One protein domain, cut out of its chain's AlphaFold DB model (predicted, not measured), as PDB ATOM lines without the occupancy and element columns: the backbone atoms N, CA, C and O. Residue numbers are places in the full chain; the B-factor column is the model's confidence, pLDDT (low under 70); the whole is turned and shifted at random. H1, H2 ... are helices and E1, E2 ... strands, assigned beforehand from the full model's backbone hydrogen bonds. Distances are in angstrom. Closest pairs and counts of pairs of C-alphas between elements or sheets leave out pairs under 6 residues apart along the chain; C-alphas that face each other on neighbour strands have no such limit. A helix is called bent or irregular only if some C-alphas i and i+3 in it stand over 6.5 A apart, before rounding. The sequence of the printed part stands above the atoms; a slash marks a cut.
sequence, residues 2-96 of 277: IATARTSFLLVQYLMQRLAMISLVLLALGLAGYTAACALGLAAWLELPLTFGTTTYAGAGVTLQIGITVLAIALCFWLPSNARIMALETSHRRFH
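AT A GLANCE: This is residues 2 to 96 of the 277 residues of an uncharacterized protein of Roseivivax jejudonensis (UniProt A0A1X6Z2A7). Two long helices, H1 and H2, make a narrow V, slanting across each other near its closed end, where a small two-stranded hairpin, E1 and E2, forms a little head. The far parts of both arms, residues 2 to 20 and 81 to 96, stick out free at the open end. The printed part has 95 residues, with two named helices and two named strands in the order H1, E1, E2, H2; the sheet, in the order E1 - E2, is antiparallel, and the class is mostly helix. The whole is extended, with a radius of gyration of the C-alphas of 20.5 A, and elongated, its C-alphas spanning 61 by 33 by 27 A.

HOW THE PARTS SIT: H1, residues 2 to 39, touches H2, residues 60 to 95, with residues 24 to 35 alone. H2 touches H1 with residues 65 to 76 alone. Their closest C-alphas are those of Ala 28 and Ala 72, 5.2 A apart. The two helices run opposite ways at a shallow tilt of 34 degrees, only just short of steep. Every O i to N i+4 pair is within hydrogen-bond range in H1, and 30 of 32 are in H2. Between the helices in the chain come E1, residues 50 to 52, and E2, residues 55 to 57, a hairpin of antiparallel neighbours with 148 degrees between their directions. N 57 and O 50, 2.9 A apart, and N 52 and O 55, 3.0 A apart, are within hydrogen-bond range. The closest C-alphas of E1 and H2 are those of Leu 50 and Ala 60, 6.0 A apart. H1 and E2 are apart.

IN THESE COORDINATES: H1 begins at C-alpha 2, (18.502, -89.799, -33.005), and measures 55.3 A from first to last C-alpha, residues 2 to 39. E1, residues 50 to 52, measures 6.7 A and begins at C-alpha 50, (8.810, -65.923, 14.836). E2, residues 55 to 57, measures 6.4 A. H2, residues 60 to 95, measures 52.8 A and ends at C-alpha 95, (36.587, -102.900, -15.542). It is neither bent nor irregular, but only just: C-alphas 77 and 80 are 6.3 A apart.

THE WHOLE: The two C-alphas farthest apart are those of Thr 54 and His 96, 63.9 A. Without the stretches that stand free, the remaining 60 residues span 44 by 27 by 14 A. The printed part, residues 2 to 96, has no cut. The links from E1 to E2 and from E2 to H2 are tight, and the link of 10 residues from H1 to E1 is short; no link is long. The mean pLDDT of the printed part is 82.3, with values under 70 at residues 2 to 3, 81 to 83 and 86 to 96.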
ATOM      1  N   ILE A   2      18.809 -89.396 -34.400       59.44
ATOM      2  CA  ILE A   2      18.502 -89.799 -33.005       59.44
ATOM      3  C   ILE A   2      19.760 -89.838 -32.108       59.44
ATOM      4  O   ILE A   2      19.724 -89.393 -30.963       59.44
ATOM      5  N   ALA A   3      20.901 -90.296 -32.638       61.19
ATOM      6  CA  ALA A   3      22.166 -90.334 -31.894       61.19
ATOM      7  C   ALA A   3      22.700 -88.930 -31.549       61.19
ATOM      8  O   ALA A   3      23.104 -88.684 -30.417       61.19
ATOM      9  N   THR A   4      22.634 -87.986 -32.493       73.50
ATOM     10  CA  THR A   4      23.050 -86.589 -32.283       73.50
ATOM     11  C   THR A   4      22.145 -85.867 -31.283       73.50
ATOM     12  O   THR A   4      22.646 -85.127 -30.439       73.50
ATOM     13  N   ALA A   5      20.836 -86.147 -31.301       74.06
ATOM     14  CA  ALA A   5      19.888 -85.617 -30.323       74.06
ATOM     15  C   ALA A   5      20.194 -86.112 -28.896       74.06
ATOM     16  O   ALA A   5      20.262 -85.309 -27.966       74.06
ATOM     17  N   ARG A   6      20.481 -87.410 -28.720       73.00
ATOM     18  CA  ARG A   6      20.848 -87.979 -27.412       73.00
ATOM     19  C   ARG A   6      22.143 -87.375 -26.862       73.00
ATOM     20  O   ARG A   6      22.188 -87.015 -25.690       73.00
ATOM     21  N   THR A   7      23.169 -87.212 -27.697       78.94
ATOM     22  CA  THR A   7      24.438 -86.586 -27.284       78.94
ATOM     23  C   THR A   7      24.249 -85.118 -26.911       78.94
ATOM     24  O   THR A   7      24.772 -84.678 -25.891       78.94
ATOM     25  N   SER A   8      23.450 -84.373 -27.681       82.50
ATOM     26  CA  SER A   8      23.136 -82.978 -27.359       82.50
ATOM     27  C   SER A   8      22.370 -82.842 -26.039       82.50
ATOM     28  O   SER A   8      22.704 -81.985 -25.229       82.50
ATOM     29  N   PHE A   9      21.421 -83.742 -25.762       85.94
ATOM     30  CA  PHE A   9      20.677 -83.761 -24.505       85.94
ATOM     31  C   PHE A   9      21.588 -84.038 -23.301       85.94
ATOM     32  O   PHE A   9      21.519 -83.329 -22.302       85.94
ATOM     33  N   LEU A  10      22.490 -85.017 -23.416       80.81
ATOM     34  CA  LEU A  10      23.462 -85.326 -22.362       80.81
ATOM     35  C   LEU A  10      24.433 -84.163 -22.116       80.81
ATOM     36  O   LEU A  10      24.767 -83.872 -20.969       80.81
ATOM     37  N   LEU A  11      24.852 -83.472 -23.178       84.94
ATOM     38  CA  LEU A  11      25.702 -82.289 -23.070       84.94
ATOM     39  C   LEU A  11      24.971 -81.141 -22.363       84.94
ATOM     40  O   LEU A  11      25.518 -80.552 -21.434       84.94
ATOM     41  N   VAL A  12      23.717 -80.866 -22.731       88.62
ATOM     42  CA  VAL A  12      22.885 -79.853 -22.060       88.62
ATOM     43  C   VAL A  12      22.669 -80.206 -20.589       88.62
ATOM     44  O   VAL A  12      22.841 -79.347 -19.726       88.62
ATOM     45  N   GLN A  13      22.367 -81.469 -20.280       84.06
ATOM     46  CA  GLN A  13      22.215 -81.947 -18.904       84.06
ATOM     47  C   GLN A  13      23.503 -81.744 -18.090       84.06
ATOM     48  O   GLN A  13      23.442 -81.259 -16.960       84.06
ATOM     49  N   TYR A  14      24.668 -82.049 -18.668       82.75
ATOM     50  CA  TYR A  14      25.966 -81.830 -18.028       82.75
ATOM     51  C   TYR A  14      26.241 -80.347 -17.752       82.75
ATOM     52  O   TYR A  14      26.660 -79.986 -16.648       82.75
ATOM     53  N   LEU A  15      25.976 -79.475 -18.732       86.88
ATOM     54  CA  LEU A  15      26.132 -78.027 -18.572       86.88
ATOM     55  C   LEU A  15      25.201 -77.486 -17.481       86.88
ATOM     56  O   LEU A  15      25.649 -76.719 -16.630       86.88
ATOM     57  N   MET A  16      23.937 -77.919 -17.463       88.31
ATOM     58  CA  MET A  16      22.967 -77.526 -16.436       88.31
ATOM     59  C   MET A  16      23.381 -77.995 -15.042       88.31
ATOM     60  O   MET A  16      23.304 -77.218 -14.093       88.31
ATOM     61  N   GLN A  17      23.889 -79.222 -14.908       84.00
ATOM     62  CA  GLN A  17      24.369 -79.740 -13.627       84.00
ATOM     63  C   GLN A  17      25.583 -78.955 -13.108       84.00
ATOM     64  O   GLN A  17      25.638 -78.623 -11.923       84.00
ATOM     65  N   ARG A  18      26.542 -78.607 -13.980       84.31
ATOM     66  CA  ARG A  18      27.676 -77.752 -13.594       84.31
ATOM     67  C   ARG A  18      27.230 -76.353 -13.199       84.31
ATOM     68  O   ARG A  18      27.717 -75.831 -12.200       84.31
ATOM     69  N   LEU A  19      26.315 -75.761 -13.958       90.19
ATOM     70  CA  LEU A  19      25.786 -74.435 -13.663       90.19
ATOM     71  C   LEU A  19      25.062 -74.424 -12.310       90.19
ATOM     72  O   LEU A  19      25.311 -73.530 -11.508       90.19
ATOM     73  N   ALA A  20      24.253 -75.448 -12.020       87.50
ATOM     74  CA  ALA A  20      23.584 -75.615 -10.731       87.50
ATOM     75  C   ALA A  20      24.571 -75.796  -9.562       87.50
ATOM     76  O   ALA A  20      24.363 -75.266  -8.475       87.50
ATOM     77  N   MET A  21      25.673 -76.519  -9.775       85.44
ATOM     78  CA  MET A  21      26.708 -76.678  -8.750       85.44
ATOM     79  C   MET A  21      27.443 -75.359  -8.483       85.44
ATOM     80  O   MET A  21      27.660 -74.998  -7.329       85.44
ATOM     81  N   ILE A  22      27.793 -74.616  -9.538       88.44
ATOM     82  CA  ILE A  22      28.443 -73.306  -9.419       88.44
ATOM     83  C   ILE A  22      27.517 -72.312  -8.713       88.44
ATOM     84  O   ILE A  22      27.962 -71.608  -7.808       88.44
ATOM     85  N   SER A  23      26.232 -72.273  -9.077       89.81
ATOM     86  CA  SER A  23      25.269 -71.369  -8.445       89.81
ATOM     87  C   SER A  23      25.076 -71.684  -6.963       89.81
ATOM     88  O   SER A  23      25.034 -70.761  -6.151       89.81
ATOM     89  N   LEU A  24      25.043 -72.967  -6.587       89.69
ATOM     90  CA  LEU A  24      24.958 -73.378  -5.187       89.69
ATOM     91  C   LEU A  24      26.197 -72.958  -4.382       89.69
ATOM     92  O   LEU A  24      26.056 -72.442  -3.276       89.69
ATOM     93  N   VAL A  25      27.400 -73.138  -4.936       89.62
ATOM     94  CA  VAL A  25      28.650 -72.725  -4.274       89.62
ATOM     95  C   VAL A  25      28.699 -71.208  -4.094       89.62
ATOM     96  O   VAL A  25      29.042 -70.731  -3.013       89.62
ATOM     97  N   LEU A  26      28.313 -70.440  -5.117       93.25
ATOM     98  CA  LEU A  26      28.234 -68.980  -5.026       93.25
ATOM     99  C   LEU A  26      27.210 -68.528  -3.979       93.25
ATOM    100  O   LEU A  26      27.494 -67.618  -3.205       93.25
ATOM    101  N   LEU A  27      26.052 -69.188  -3.913       93.94
ATOM    102  CA  LEU A  27      25.029 -68.917  -2.906       93.94
ATOM    103  C   LEU A  27      25.533 -69.222  -1.490       93.94
ATOM    104  O   LEU A  27      25.339 -68.410  -0.586       93.94
ATOM    105  N   ALA A  28      26.222 -70.347  -1.292       92.00
ATOM    106  CA  ALA A  28      26.803 -70.706  -0.002       92.00
ATOM    107  C   ALA A  28      27.891 -69.709   0.434       92.00
ATOM    108  O   ALA A  28      27.894 -69.276   1.586       92.00
ATOM    109  N   LEU A  29      28.768 -69.289  -0.485       93.38
ATOM    110  CA  LEU A  29      29.776 -68.255  -0.227       93.38
ATOM    111  C   LEU A  29      29.140 -66.902   0.103       93.38
ATOM    112  O   LEU A  29      29.580 -66.238   1.037       93.38
ATOM    113  N   GLY A  30      28.088 -66.511  -0.621       93.81
ATOM    114  CA  GLY A  30      27.348 -65.278  -0.358       93.81
ATOM    115  C   GLY A  30      26.698 -65.276   1.026       93.81
ATOM    116  O   GLY A  30      26.862 -64.322   1.781       93.81
ATOM    117  N   LEU A  31      26.026 -66.368   1.399       92.94
ATOM    118  CA  LEU A  31      25.419 -66.532   2.723       92.94
ATOM    119  C   LEU A  31      26.463 -66.540   3.849       92.94
ATOM    120  O   LEU A  31      26.264 -65.892   4.882       92.94
ATOM    121  N   ALA A  32      27.578 -67.248   3.656       92.19
ATOM    122  CA  ALA A  32      28.675 -67.285   4.620       92.19
ATOM    123  C   ALA A  32      29.314 -65.899   4.792       92.19
ATOM    124  O   ALA A  32      29.506 -65.447   5.920       92.19
ATOM    125  N   GLY A  33      29.573 -65.197   3.684       92.56
ATOM    126  CA  GLY A  33      30.103 -63.837   3.685       92.56
ATOM    127  C   GLY A  33      29.159 -62.840   4.355       92.56
ATOM    128  O   GLY A  33      29.602 -62.041   5.175       92.56
ATOM    129  N   TYR A  34      27.854 -62.930   4.082       92.38
ATOM    130  CA  TYR A  34      26.843 -62.095   4.733       92.38
ATOM    131  C   TYR A  34      26.798 -62.341   6.247       92.38
ATOM    132  O   TYR A  34      26.849 -61.401   7.033       92.38
ATOM    133  N   THR A  35      26.802 -63.604   6.677       91.75
ATOM    134  CA  THR A  35      26.815 -63.959   8.106       91.75
ATOM    135  C   THR A  35      28.103 -63.530   8.805       91.75
ATOM    136  O   THR A  35      28.050 -63.051   9.936       91.75
ATOM    137  N   ALA A  36      29.250 -63.612   8.126       90.50
ATOM    138  CA  ALA A  36      30.508 -63.074   8.634       90.50
ATOM    139  C   ALA A  36      30.475 -61.538   8.746       90.50
ATOM    140  O   ALA A  36      30.926 -60.989   9.748       90.50
ATOM    141  N   ALA A  37      29.890 -60.841   7.767       90.75
ATOM    142  CA  ALA A  37      29.714 -59.391   7.816       90.75
ATOM    143  C   ALA A  37      28.793 -58.961   8.972       90.75
ATOM    144  O   ALA A  37      29.104 -57.992   9.662       90.75
ATOM    145  N   CYS A  38      27.713 -59.703   9.245       88.94
ATOM    146  CA  CYS A  38      26.864 -59.480  10.420       88.94
ATOM    147  C   CYS A  38      27.624 -59.705  11.737       88.94
ATOM    148  O   CYS A  38      27.489 -58.915  12.670       88.94
ATOM    149  N   ALA A  39      28.466 -60.743  11.807       87.31
ATOM    150  CA  ALA A  39      29.288 -61.030  12.985       87.31
ATOM    151  C   ALA A  39      30.341 -59.943  13.265       87.31
ATOM    152  O   ALA A  39      30.616 -59.639  14.422       87.31
ATOM    153  N   LEU A  40      30.895 -59.333  12.214       90.94
ATOM    154  CA  LEU A  40      31.839 -58.212  12.302       90.94
ATOM    155  C   LEU A  40      31.152 -56.850  12.520       90.94
ATOM    156  O   LEU A  40      31.836 -55.835  12.613       90.94
ATOM    157  N   GLY A  41      29.816 -56.808  12.578       86.25
ATOM    158  CA  GLY A  41      29.042 -55.573  12.738       86.25
ATOM    159  C   GLY A  41      28.979 -54.690  11.485       86.25
ATOM    160  O   GLY A  41      28.553 -53.543  11.568       86.25
ATOM    161  N   LEU A  42      29.390 -55.210  10.324       86.25
ATOM    162  CA  LEU A  42      29.363 -54.512   9.032       86.25
ATOM    163  C   LEU A  42      27.970 -54.542   8.376       86.25
ATOM    164  O   LEU A  42      27.687 -53.723   7.505       86.25
ATOM    165  N   ALA A  43      27.108 -55.484   8.772       87.50
ATOM    166  CA  ALA A  43      25.748 -55.651   8.259       87.50
ATOM    167  C   ALA A  43      24.757 -55.976   9.390       87.50
ATOM    168  O   ALA A  43      25.139 -56.520  10.426       87.50
ATOM    169  N   ALA A  44      23.473 -55.668   9.188       87.75
ATOM    170  CA  ALA A  44      22.421 -56.002  10.146       87.75
ATOM    171  C   ALA A  44      22.066 -57.495  10.083       87.75
ATOM    172  O   ALA A  44      22.009 -58.095   9.006       87.75
ATOM    173  N   TRP A  45      21.817 -58.098  11.245       88.00
ATOM    174  CA  TRP A  45      21.295 -59.461  11.324       88.00
ATOM    175  C   TRP A  45      19.888 -59.541  10.732       88.00
ATOM    176  O   TRP A  45      19.136 -58.569  10.767       88.00
ATOM    177  N   LEU A  46      19.516 -60.711  10.207       85.25
ATOM    178  CA  LEU A  46      18.151 -60.949   9.753       85.25
ATOM    179  C   LEU A  46      17.179 -60.854  10.940       85.25
ATOM    180  O   LEU A  46      17.257 -61.648  11.878       85.25
ATOM    181  N   GLU A  47      16.239 -59.916  10.879       85.12
ATOM    182  CA  GLU A  47      15.157 -59.792  11.856       85.12
ATOM    183  C   GLU A  47      13.906 -60.501  11.335       85.12
ATOM    184  O   GLU A  47      13.294 -60.093  10.348       85.12
ATOM    185  N   LEU A  48      13.532 -61.595  11.999       82.50
ATOM    186  CA  LEU A  48      12.340 -62.369  11.671       82.50
ATOM    187  C   LEU A  48      11.545 -62.631  12.960       82.50
ATOM    188  O   LEU A  48      11.991 -63.442  13.779       82.50
ATOM    189  N   PRO A  49      10.397 -61.961  13.177       84.19
ATOM    190  CA  PRO A  49       9.571 -62.199  14.353       84.19
ATOM    191  C   PRO A  49       8.856 -63.547  14.208       84.19
ATOM    192  O   PRO A  49       7.835 -63.661  13.533       84.19
ATOM    193  N   LEU A  50       9.410 -64.591  14.828       84.38
ATOM    194  CA  LEU A  50       8.810 -65.923  14.836       84.38
ATOM    195  C   LEU A  50       7.919 -66.084  16.072       84.38
ATOM    196  O   LEU A  50       8.396 -66.075  17.209       84.38
ATOM    197  N   THR A  51       6.619 -66.252  15.848       86.75
ATOM    198  CA  THR A  51       5.625 -66.451  16.910       86.75
ATOM    199  C   THR A  51       5.103 -67.882  16.880       86.75
ATOM    200  O   THR A  51       4.646 -68.345  15.835       86.75
ATOM    201  N   PHE A  52       5.128 -68.575  18.015       82.44
ATOM    202  CA  PHE A  52       4.504 -69.891  18.163       82.44
ATOM    203  C   PHE A  52       3.520 -69.832  19.329       82.44
ATOM    204  O   PHE A  52       3.919 -69.594  20.471       82.44
ATOM    205  N   GLY A  53       2.227 -69.991  19.041       86.94
ATOM    206  CA  GLY A  53       1.175 -69.721  20.023       86.94
ATOM    207  C   GLY A  53       1.192 -68.253  20.463       86.94
ATOM    208  O   GLY A  53       1.112 -67.357  19.629       86.94
ATOM    209  N   THR A  54       1.319 -68.005  21.769       83.25
ATOM    210  CA  THR A  54       1.390 -66.658  22.371       83.25
ATOM    211  C   THR A  54       2.817 -66.181  22.656       83.25
ATOM    212  O   THR A  54       3.007 -65.042  23.079       83.25
ATOM    213  N   THR A  55       3.829 -67.024  22.432       79.44
ATOM    214  CA  THR A  55       5.238 -66.694  22.690       79.44
ATOM    215  C   THR A  55       5.953 -66.245  21.422       79.44
ATOM    216  O   THR A  55       5.961 -66.951  20.410       79.44
ATOM    217  N   THR A  56       6.586 -65.074  21.489       84.12
ATOM    218  CA  THR A  56       7.456 -64.534  20.438       84.12
ATOM    219  C   THR A  56       8.913 -64.870  20.747       84.12
ATOM    220  O   THR A  56       9.431 -64.464  21.788       84.12
ATOM    221  N   TYR A  57       9.588 -65.594  19.854       81.81
ATOM    222  CA  TYR A  57      10.987 -65.970  20.049       81.81
ATOM    223  C   TYR A  57      11.920 -64.846  19.598       81.81
ATOM    224  O   TYR A  57      12.066 -64.576  18.403       81.81
ATOM    225  N   ALA A  58      12.581 -64.204  20.562       80.38
ATOM    226  CA  ALA A  58      13.648 -63.251  20.286       80.38
ATOM    227  C   ALA A  58      14.864 -63.970  19.672       80.38
ATOM    228  O   ALA A  58      15.234 -65.060  20.105       80.38
ATOM    229  N   GLY A  59      15.478 -63.373  18.646       81.62
ATOM    230  CA  GLY A  59      16.666 -63.932  17.985       81.62
ATOM    231  C   GLY A  59      16.395 -65.058  16.979       81.62
ATOM    232  O   GLY A  59      17.344 -65.625  16.442       81.62
ATOM    233  N   ALA A  60      15.129 -65.362  16.665       84.38
ATOM    234  CA  ALA A  60      14.777 -66.398  15.690       84.38
ATOM    235  C   ALA A  60      15.418 -66.169  14.308       84.38
ATOM    236  O   ALA A  60      15.861 -67.122  13.669       84.38
ATOM    237  N   GLY A  61      15.526 -64.911  13.872       86.69
ATOM    238  CA  GLY A  61      16.168 -64.565  12.604       86.69
ATOM    239  C   GLY A  61      17.674 -64.861  12.567       86.69
ATOM    240  O   GLY A  61      18.155 -65.390  11.567       86.69
ATOM    241  N   VAL A  62      18.398 -64.653  13.674       88.50
ATOM    242  CA  VAL A  62      19.827 -65.005  13.792       88.50
ATOM    243  C   VAL A  62      20.013 -66.519  13.709       88.50
ATOM    244  O   VAL A  62      20.832 -67.006  12.930       88.50
ATOM    245  N   THR A  63      19.212 -67.277  14.462       89.31
ATOM    246  CA  THR A  63      19.253 -68.746  14.450       89.31
ATOM    247  C   THR A  63      18.930 -69.304  13.066       89.31
ATOM    248  O   THR A  63      19.604 -70.222  12.599       89.31
ATOM    249  N   LEU A  64      17.936 -68.731  12.381       90.38
ATOM    250  CA  LEU A  64      17.560 -69.127  11.027       90.38
ATOM    251  C   LEU A  64      18.672 -68.817  10.019       90.38
ATOM    252  O   LEU A  64      19.021 -69.678   9.215       90.38
ATOM    253  N   GLN A  65      19.255 -67.617  10.084       92.00
ATOM    254  CA  GLN A  65      20.352 -67.208   9.213       92.00
ATOM    255  C   GLN A  65      21.550 -68.154   9.368       92.00
ATOM    256  O   GLN A  65      22.008 -68.730   8.380       92.00
ATOM    257  N   ILE A  66      22.005 -68.392  10.603       91.44
ATOM    258  CA  ILE A  66      23.110 -69.318  10.883       91.44
ATOM    259  C   ILE A  66      22.748 -70.735  10.416       91.44
ATOM    260  O   ILE A  66      23.536 -71.361   9.709       91.44
ATOM    261  N   GLY A  67      21.543 -71.221  10.723       92.44
ATOM    262  CA  GLY A  67      21.081 -72.546  10.307       92.44
ATOM    263  C   GLY A  67      21.112 -72.748   8.789       92.44
ATOM    264  O   GLY A  67      21.655 -73.745   8.315       92.44
ATOM    265  N   ILE A  68      20.604 -71.781   8.018       93.00
ATOM    266  CA  ILE A  68      20.618 -71.826   6.547       93.00
ATOM    267  C   ILE A  68      22.055 -71.787   6.012       93.00
ATOM    268  O   ILE A  68      22.377 -72.512   5.072       93.00
ATOM    269  N   THR A  69      22.941 -70.988   6.614       93.00
ATOM    270  CA  THR A  69      24.344 -70.921   6.174       93.00
ATOM    271  C   THR A  69      25.094 -72.227   6.417       93.00
ATOM    272  O   THR A  69      25.763 -72.726   5.512       93.00
ATOM    273  N   VAL A  70      24.924 -72.834   7.595       93.62
ATOM    274  CA  VAL A  70      25.523 -74.131   7.933       93.62
ATOM    275  C   VAL A  70      24.983 -75.223   7.013       93.62
ATOM    276  O   VAL A  70      25.764 -76.019   6.494       93.62
ATOM    277  N   LEU A  71      23.672 -75.229   6.745       93.06
ATOM    278  CA  LEU A  71      23.045 -76.159   5.804       93.06
ATOM    279  C   LEU A  71      23.635 -76.020   4.390       93.06
ATOM    280  O   LEU A  71      23.993 -77.022   3.772       93.06
ATOM    281  N   ALA A  72      23.766 -74.789   3.884       91.06
ATOM    282  CA  ALA A  72      24.311 -74.525   2.553       91.06
ATOM    283  C   ALA A  72      25.777 -74.980   2.429       91.06
ATOM    284  O   ALA A  72      26.155 -75.597   1.430       91.06
ATOM    285  N   ILE A  73      26.590 -74.740   3.464       89.94
ATOM    286  CA  ILE A  73      27.981 -75.204   3.527       89.94
ATOM    287  C   ILE A  73      28.033 -76.738   3.578       89.94
ATOM    288  O   ILE A  73      28.769 -77.349   2.805       89.94
ATOM    289  N   ALA A  74      27.224 -77.379   4.426       89.88
ATOM    290  CA  ALA A  74      27.164 -78.838   4.530       89.88
ATOM    291  C   ALA A  74      26.779 -79.495   3.193       89.88
ATOM    292  O   ALA A  74      27.391 -80.486   2.787       89.88
ATOM    293  N   LEU A  75      25.827 -78.906   2.461       89.19
ATOM    294  CA  LEU A  75      25.430 -79.381   1.137       89.19
ATOM    295  C   LEU A  75      26.579 -79.276   0.117       89.19
ATOM    296  O   LEU A  75      26.761 -80.180  -0.701       89.19
ATOM    297  N   CYS A  76      27.406 -78.227   0.209       86.25
ATOM    298  CA  CYS A  76      28.603 -78.079  -0.621       86.25
ATOM    299  C   CYS A  76      29.669 -79.149  -0.333       86.25
ATOM    300  O   CYS A  76      30.348 -79.576  -1.262       86.25
ATOM    301  N   PHE A  77      29.803 -79.623   0.910       84.06
ATOM    302  CA  PHE A  77      30.713 -80.727   1.256       84.06
ATOM    303  C   PHE A  77      30.163 -82.112   0.879       84.06
ATOM    304  O   PHE A  77      30.931 -83.029   0.571       84.06
ATOM    305  N   TRP A  78      28.840 -82.279   0.868       83.00
ATOM    306  CA  TRP A  78      28.194 -83.552   0.543       83.00
ATOM    307  C   TRP A  78      28.231 -83.880  -0.963       83.00
ATOM    308  O   TRP A  78      28.466 -85.026  -1.352       83.00
ATOM    309  N   LEU A  79      28.084 -82.874  -1.832       79.12
ATOM    310  CA  LEU A  79      28.047 -83.047  -3.295       79.12
ATOM    311  C   LEU A  79      29.318 -83.680  -3.915       79.12
ATOM    312  O   LEU A  79      29.177 -84.623  -4.701       79.12
ATOM    313  N   PRO A  80      30.552 -83.251  -3.576       74.12
ATOM    314  CA  PRO A  80      31.782 -83.863  -4.089       74.12
ATOM    315  C   PRO A  80      31.937 -85.338  -3.703       74.12
ATOM    316  O   PRO A  80      32.480 -86.126  -4.478       74.12
ATOM    317  N   SER A  81      31.436 -85.731  -2.530       69.81
ATOM    318  CA  SER A  81      31.511 -87.116  -2.052       69.81
ATOM    319  C   SER A  81      30.661 -88.055  -2.912       69.81
ATOM    320  O   SER A  81      31.133 -89.122  -3.301       69.81
ATOM    321  N   ASN A  82      29.464 -87.623  -3.321       66.94
ATOM    322  CA  ASN A  82      28.626 -88.378  -4.259       66.94
ATOM    323  C   ASN A  82      29.245 -88.463  -5.661       66.94
ATOM    324  O   ASN A  82      29.186 -89.513  -6.298       66.94
ATOM    325  N   ALA A  83      29.890 -87.390  -6.131       68.25
ATOM    326  CA  ALA A  83      30.603 -87.405  -7.408       68.25
ATOM    327  C   ALA A  83      31.773 -88.403  -7.396       68.25
ATOM    328  O   ALA A  83      31.975 -89.137  -8.364       68.25
ATOM    329  N   ARG A  84      32.509 -88.480  -6.280       73.44
ATOM    330  CA  ARG A  84      33.581 -89.462  -6.087       73.44
ATOM    331  C   ARG A  84      33.041 -90.894  -6.071       73.44
ATOM    332  O   ARG A  84      33.612 -91.749  -6.736       73.44
ATOM    333  N   ILE A  85      31.936 -91.154  -5.373       72.75
ATOM    334  CA  ILE A  85      31.296 -92.482  -5.338       72.75
ATOM    335  C   ILE A  85      30.828 -92.902  -6.739       72.75
ATOM    336  O   ILE A  85      31.126 -94.009  -7.181       72.75
ATOM    337  N   MET A  86      30.194 -91.996  -7.487       64.44
ATOM    338  CA  MET A  86      29.739 -92.265  -8.854       64.44
ATOM    339  C   MET A  86      30.907 -92.493  -9.830       64.44
ATOM    340  O   MET A  86      30.795 -93.310 -10.748       64.44
ATOM    341  N   ALA A  87      32.049 -91.830  -9.611       67.88
ATOM    342  CA  ALA A  87      33.289 -92.074 -10.351       67.88
ATOM    343  C   ALA A  87      33.895 -93.453 -10.038       67.88
ATOM    344  O   ALA A  87      34.354 -94.138 -10.952       67.88
ATOM    345  N   LEU A  88      33.851 -93.901  -8.777       68.56
ATOM    346  CA  LEU A  88      34.262 -95.261  -8.416       68.56
ATOM    347  C   LEU A  88      33.339 -96.317  -9.043       68.56
ATOM    348  O   LEU A  88      33.825 -97.316  -9.565       68.56
ATOM    349  N   GLU A  89      32.027 -96.085  -9.061       65.31
ATOM    350  CA  GLU A  89      31.063 -97.023  -9.645       65.31
ATOM    351  C   GLU A  89      31.191 -97.120 -11.177       65.31
ATOM    352  O   GLU A  89      31.133 -98.210 -11.751       65.31
ATOM    353  N   THR A  90      31.434 -95.995 -11.861       61.56
ATOM    354  CA  THR A  90      31.723 -95.993 -13.308       61.56
ATOM    355  C   THR A  90      33.096 -96.577 -13.629       61.56
ATOM    356  O   THR A  90      33.221 -97.278 -14.633       61.56
ATOM    357  N   SER A  91      34.101 -96.374 -12.774       57.28
ATOM    358  CA  SER A  91      35.407 -97.033 -12.897       57.28
ATOM    359  C   SER A  91      35.292 -98.553 -12.742       57.28
ATOM    360  O   SER A  91      35.873 -99.290 -13.536       57.28
ATOM    361  N   HIS A  92      34.501 -99.038 -11.780       55.72
ATOM    362  CA  HIS A  92      34.265-100.471 -11.572       55.72
ATOM    363  C   HIS A  92      33.463-101.098 -12.729       55.72
ATOM    364  O   HIS A  92      33.740-102.213 -13.162       55.72
ATOM    365  N   ARG A  93      32.515-100.356 -13.314       54.16
ATOM    366  CA  ARG A  93      31.763-100.777 -14.511       54.16
ATOM    367  C   ARG A  93      32.613-100.791 -15.782       54.16
ATOM    368  O   ARG A  93      32.350-101.589 -16.671       54.16
ATOM    369  N   ARG A  94      33.639 -99.940 -15.856       54.53
ATOM    370  CA  ARG A  94      34.618 -99.899 -16.953       54.53
ATOM    371  C   ARG A  94      35.661-101.022 -16.870       54.53
ATOM    372  O   ARG A  94      36.315-101.291 -17.868       54.53
ATOM    373  N   PHE A  95      35.773-101.693 -15.718       52.25
ATOM    374  CA  PHE A  95      36.587-102.900 -15.542       52.25
ATOM    375  C   PHE A  95      35.883-104.182 -16.026       52.25
ATOM    376  O   PHE A  95      36.546-105.149 -16.394       52.25
ATOM    377  N   HIS A  96      34.548-104.191 -16.119       52.84
ATOM    378  CA  HIS A  96      33.860-105.202 -16.921       52.84
ATOM    379  C   HIS A  96      34.141-104.915 -18.396       52.84
ATOM    380  O   HIS A  96      33.532-104.026 -18.988       52.84
TER     381      HIS A  96